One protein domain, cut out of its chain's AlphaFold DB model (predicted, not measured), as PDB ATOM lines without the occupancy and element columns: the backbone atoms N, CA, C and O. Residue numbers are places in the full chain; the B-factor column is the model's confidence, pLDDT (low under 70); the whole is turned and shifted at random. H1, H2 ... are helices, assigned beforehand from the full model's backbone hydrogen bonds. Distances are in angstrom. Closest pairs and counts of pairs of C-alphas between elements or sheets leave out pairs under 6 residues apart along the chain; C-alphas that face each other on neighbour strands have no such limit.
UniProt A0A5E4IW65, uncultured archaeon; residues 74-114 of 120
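AT A GLANCE: This is residues 74 to 114 of the 120 residues of a protein of uncultured archaeon (UniProt A0A5E4IW65). One long helix, H1, turns a sharp corner at its end into a short helix, H2, so that the two make an L with a long free arm. Residues 74 to 94 of H1 stick out with nothing beside them. The printed part has 41 residues with two named helices, H1 then H2, and no named strand; its class is all helix. It is extended, with a radius of gyration of the C-alphas of 15.5 A, and spans 48 by 18 by 9 A.

IN THESE COORDINATES: H1 takes residues 74 to 101, from C-alpha 74 at (-34.595, 13.021, 22.169) to C-alpha 101 at (-5.194, 27.325, -1.963), 40.6 A. H2 takes residues 103 to 112, 14.5 A long, and ends with C-alpha 112 at (-13.463, 20.327, -14.429).

HOW THE PARTS SIT: H1 and H2 touch only at the corner by their link, H1 with residues 98 to 100 alone. Their closest C-alphas, those of Leu 99 and Gly 105, are 4.2 A apart. Their lines are about perpendicular, at 88 degrees. In H1 and H2 every O i to N i+4 pair is within hydrogen-bond range.

THE WHOLE: The two C-alphas farthest apart, those of Gly 74 and Lys 114, are 48.1 A apart. The link from H1 to H2 is tight, and the printed part has no cut. Mean pLDDT of the printed part is 85.7, and no printed residue is under 70.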
ATOM      1  N   GLY A  74     -34.391  12.011  23.205       82.00
ATOM      2  CA  GLY A  74     -34.595  13.021  22.169       82.00
ATOM      3  C   GLY A  74     -33.395  13.957  22.035       82.00
ATOM      4  O   GLY A  74     -32.864  14.118  20.938       82.00
ATOM      5  N   GLY A  75     -32.902  14.495  23.153       84.12
ATOM      6  CA  GLY A  75     -31.729  15.366  23.180       84.12
ATOM      7  C   GLY A  75     -30.470  14.694  22.630       84.12
ATOM      8  O   GLY A  75     -29.728  15.310  21.867       84.12
ATOM      9  N   LEU A  76     -30.246  13.415  22.946       87.88
ATOM     10  CA  LEU A  76     -29.105  12.660  22.430       87.88
ATOM     11  C   LEU A  76     -29.162  12.514  20.902       87.88
ATOM     12  O   LEU A  76     -28.180  12.813  20.221       87.88
ATOM     13  N   TYR A  77     -30.315  12.129  20.351       88.38
ATOM     14  CA  TYR A  77     -30.486  12.016  18.901       88.38
ATOM     15  C   TYR A  77     -30.352  13.364  18.193       88.38
ATOM     16  O   TYR A  77     -29.654  13.454  17.180       88.38
ATOM     17  N   THR A  78     -30.973  14.420  18.723       90.50
ATOM     18  CA  THR A  78     -30.863  15.760  18.137       90.50
ATOM     19  C   THR A  78     -29.413  16.241  18.141       90.50
ATOM     20  O   THR A  78     -28.942  16.738  17.123       90.50
ATOM     21  N   ASN A  79     -28.669  16.026  19.228       92.69
ATOM     22  CA  ASN A  79     -27.266  16.430  19.313       92.69
ATOM     23  C   ASN A  79     -26.363  15.673  18.331       92.69
ATOM     24  O   ASN A  79     -25.481  16.286  17.732       92.69
ATOM     25  N   ILE A  80     -26.600  14.375  18.113       94.88
ATOM     26  CA  ILE A  80     -25.866  13.591  17.107       94.88
ATOM     27  C   ILE A  80     -26.089  14.175  15.708       94.88
ATOM     28  O   ILE A  80     -25.127  14.425  14.980       94.88
ATOM     29  N   TRP A  81     -27.344  14.443  15.339       94.12
ATOM     30  CA  TRP A  81     -27.673  15.000  14.026       94.12
ATOM     31  C   TRP A  81     -27.151  16.424  13.841       94.12
ATOM     32  O   TRP A  81     -26.591  16.740  12.792       94.12
ATOM     33  N   MET A  82     -27.267  17.271  14.864       92.81
ATOM     34  CA  MET A  82     -26.719  18.626  14.830       92.81
ATOM     35  C   MET A  82     -25.194  18.607  14.693       92.81
ATOM     36  O   MET A  82     -24.650  19.327  13.858       92.81
ATOM     37  N   GLY A  83     -24.504  17.743  15.443       94.94
ATOM     38  CA  GLY A  83     -23.058  17.559  15.329       94.94
ATOM     39  C   GLY A  83     -22.635  17.068  13.945       94.94
ATOM     40  O   GLY A  83     -21.671  17.581  13.379       94.94
ATOM     41  N   PHE A  84     -23.391  16.135  13.360       96.00
ATOM     42  CA  PHE A  84     -23.151  15.646  12.004       96.00
ATOM     43  C   PHE A  84     -23.295  16.754  10.952       96.00
ATOM     44  O   PHE A  84     -22.402  16.938  10.126       96.00
ATOM     45  N   ILE A  85     -24.378  17.537  11.006       96.38
ATOM     46  CA  ILE A  85     -24.616  18.645  10.071       96.38
ATOM     47  C   ILE A  85     -23.517  19.706  10.199       96.38
ATOM     48  O   ILE A  85     -22.948  20.124   9.192       96.38
ATOM     49  N   ILE A  86     -23.172  20.108  11.426       96.06
ATOM     50  CA  ILE A  86     -22.097  21.079  11.670       96.06
ATOM     51  C   ILE A  86     -20.760  20.537  11.149       96.06
ATOM     52  O   ILE A  86     -20.024  21.262  10.480       96.06
ATOM     53  N   GLY A  87     -20.465  19.256  11.383       96.50
ATOM     54  CA  GLY A  87     -19.269  18.592  10.868       96.50
ATOM     55  C   GLY A  87     -19.182  18.621   9.340       96.50
ATOM     56  O   GLY A  87     -18.123  18.938   8.799       96.50
ATOM     57  N   LEU A  88     -20.294  18.371   8.639       96.75
ATOM     58  CA  LEU A  88     -20.354  18.468   7.177       96.75
ATOM     59  C   LEU A  88     -20.115  19.894   6.675       96.75
ATOM     60  O   LEU A  88     -19.378  20.081   5.710       96.75
ATOM     61  N   VAL A  89     -20.695  20.899   7.333       96.94
ATOM     62  CA  VAL A  89     -20.483  22.310   6.971       96.94
ATOM     63  C   VAL A  89     -19.013  22.694   7.137       96.94
ATOM     64  O   VAL A  89     -18.423  23.289   6.236       96.94
ATOM     65  N   VAL A  90     -18.390  22.310   8.254       96.56
ATOM     66  CA  VAL A  90     -16.966  22.575   8.512       96.56
ATOM     67  C   VAL A  90     -16.086  21.865   7.482       96.56
ATOM     68  O   VAL A  90     -15.201  22.490   6.898       96.56
ATOM     69  N   ALA A  91     -16.349  20.586   7.205       94.50
ATOM     70  CA  ALA A  91     -15.619  19.820   6.199       94.50
ATOM     71  C   ALA A  91     -15.744  20.447   4.802       94.50
ATOM     72  O   ALA A  91     -14.752  20.543   4.080       94.50
ATOM     73  N   PHE A  92     -16.934  20.932   4.440       94.31
ATOM     74  CA  PHE A  92     -17.171  21.632   3.181       94.31
ATOM     75  C   PHE A  92     -16.362  22.929   3.078       94.31
ATOM     76  O   PHE A  92     -15.703  23.164   2.067       94.31
ATOM     77  N   VAL A  93     -16.348  23.750   4.134       94.06
ATOM     78  CA  VAL A  93     -15.557  24.992   4.166       94.06
ATOM     79  C   VAL A  93     -14.062  24.696   4.021       94.06
ATOM     80  O   VAL A  93     -13.378  25.366   3.247       94.06
ATOM     81  N   ILE A  94     -13.556  23.668   4.709       91.75
ATOM     82  CA  ILE A  94     -12.154  23.239   4.595       91.75
ATOM     83  C   ILE A  94     -11.849  22.757   3.174       91.75
ATOM     84  O   ILE A  94     -10.825  23.135   2.603       91.75
ATOM     85  N   LEU A  95     -12.726  21.947   2.581       89.94
ATOM     86  CA  LEU A  95     -12.548  21.433   1.226       89.94
ATOM     87  C   LEU A  95     -12.495  22.571   0.204       89.94
ATOM     88  O   LEU A  95     -11.587  22.611  -0.617       89.94
ATOM     89  N   ILE A  96     -13.405  23.540   0.295       88.25
ATOM     90  CA  ILE A  96     -13.403  24.713  -0.584       88.25
ATOM     91  C   ILE A  96     -12.146  25.565  -0.369       88.25
ATOM     92  O   ILE A  96     -11.465  25.916  -1.333       88.25
ATOM     93  N   GLY A  97     -11.790  25.860   0.882       86.88
ATOM     94  CA  GLY A  97     -10.600  26.652   1.195       86.88
ATOM     95  C   GLY A  97      -9.305  26.005   0.693       86.88
ATOM     96  O   GLY A  97      -8.446  26.678   0.117       86.88
ATOM     97  N   THR A  98      -9.172  24.687   0.847       86.31
ATOM     98  CA  THR A  98      -8.002  23.935   0.369       86.31
ATOM     99  C   THR A  98      -7.994  23.748  -1.146       86.31
ATOM    100  O   THR A  98      -6.919  23.771  -1.748       86.31
ATOM    101  N   LEU A  99      -9.156  23.641  -1.793       80.94
ATOM    102  CA  LEU A  99      -9.265  23.555  -3.250       80.94
ATOM    103  C   LEU A  99      -8.701  24.809  -3.938       80.94
ATOM    104  O   LEU A  99      -7.971  24.689  -4.917       80.94
ATOM    105  N   PHE A 100      -8.985  25.998  -3.402       76.69
ATOM    106  CA  PHE A 100      -8.497  27.263  -3.967       76.69
ATOM    107  C   PHE A 100      -7.066  27.631  -3.550       76.69
ATOM    108  O   PHE A 100      -6.433  28.455  -4.207       76.69
ATOM    109  N   THR A 101      -6.543  27.025  -2.482       79.44
ATOM    110  CA  THR A 101      -5.194  27.325  -1.963       79.44
ATOM    111  C   THR A 101      -4.142  26.311  -2.430       79.44
ATOM    112  O   THR A 101      -2.955  26.630  -2.482       79.44
ATOM    113  N   SER A 102      -4.540  25.082  -2.778       76.62
ATOM    114  CA  SER A 102      -3.602  24.018  -3.155       76.62
ATOM    115  C   SER A 102      -3.316  23.970  -4.669       76.62
ATOM    116  O   SER A 102      -4.235  24.121  -5.479       76.62
ATOM    117  N   PRO A 103      -2.065  23.674  -5.088       73.12
ATOM    118  CA  PRO A 103      -1.726  23.494  -6.504       73.12
ATOM    119  C   PRO A 103      -2.531  22.365  -7.166       73.12
ATOM    120  O   PRO A 103      -2.980  22.504  -8.301       73.12
ATOM    121  N   ALA A 104      -2.768  21.273  -6.429       77.56
ATOM    122  CA  ALA A 104      -3.563  20.133  -6.882       77.56
ATOM    123  C   ALA A 104      -5.057  20.478  -7.043       77.56
ATOM    124  O   ALA A 104      -5.701  20.008  -7.978       77.56
ATOM    125  N   GLY A 105      -5.614  21.334  -6.180       71.12
ATOM    126  CA  GLY A 105      -7.004  21.779  -6.294       71.12
ATOM    127  C   GLY A 105      -7.261  22.622  -7.545       71.12
ATOM    128  O   GLY A 105      -8.271  22.441  -8.223       71.12
ATOM    129  N   MET A 106      -6.299  23.465  -7.932       70.31
ATOM    130  CA  MET A 106      -6.378  24.253  -9.165       70.31
ATOM    131  C   MET A 106      -6.272  23.400 -10.438       70.31
ATOM    132  O   MET A 106      -6.910  23.727 -11.439       70.31
ATOM    133  N   GLU A 107      -5.507  22.307 -10.421       77.12
ATOM    134  CA  GLU A 107      -5.469  21.314 -11.512       77.12
ATOM    135  C   GLU A 107      -6.831  20.621 -11.685       77.12
ATOM    136  O   GLU A 107      -7.326  20.477 -12.808       77.12
ATOM    137  N   ILE A 108      -7.477  20.261 -10.572       77.69
ATOM    138  CA  ILE A 108      -8.824  19.674 -10.558       77.69
ATOM    139  C   ILE A 108      -9.850  20.676 -11.102       77.69
ATOM    140  O   ILE A 108     -10.638  20.318 -11.976       77.69
ATOM    141  N   ILE A 109      -9.803  21.941 -10.667       72.25
ATOM    142  CA  ILE A 109     -10.680  23.004 -11.187       72.25
ATOM    143  C   ILE A 109     -10.473  23.192 -12.693       72.25
ATOM    144  O   ILE A 109     -11.448  23.236 -13.437       72.25
ATOM    145  N   LYS A 110      -9.226  23.267 -13.174       73.88
ATOM    146  CA  LYS A 110      -8.917  23.426 -14.609       73.88
ATOM    147  C   LYS A 110      -9.398  22.244 -15.449       73.88
ATOM    148  O   LYS A 110      -9.838  22.439 -16.579       73.88
ATOM    149  N   THR A 111      -9.322  21.034 -14.903       79.06
ATOM    150  CA  THR A 111      -9.818  19.820 -15.564       79.06
ATOM    151  C   THR A 111     -11.347  19.793 -15.592       79.06
ATOM    152  O   THR A 111     -11.924  19.455 -16.619       79.06
ATOM    153  N   ALA A 112     -12.006  20.228 -14.515       75.31
ATOM    154  CA  ALA A 112     -13.463  20.327 -14.429       75.31
ATOM    155  C   ALA A 112     -14.054  21.475 -15.272       75.31
ATOM    156  O   ALA A 112     -15.176  21.361 -15.756       75.31
ATOM    157  N   LEU A 113     -13.308  22.570 -15.474       74.31
ATOM    158  CA  LEU A 113     -13.708  23.695 -16.331       74.31
ATOM    159  C   LEU A 113     -13.446  23.455 -17.824       74.31
ATOM    160  O   LEU A 113     -13.856  24.273 -18.649       74.31
ATOM    161  N   LYS A 114     -12.731  22.382 -18.189       74.94
ATOM    162  CA  LYS A 114     -12.457  22.063 -19.591       74.94
ATOM    163  C   LYS A 114     -13.793  21.681 -20.251       74.94
ATOM    164  O   LYS A 114     -14.418  20.718 -19.807       74.94
TER     165      LYS A 114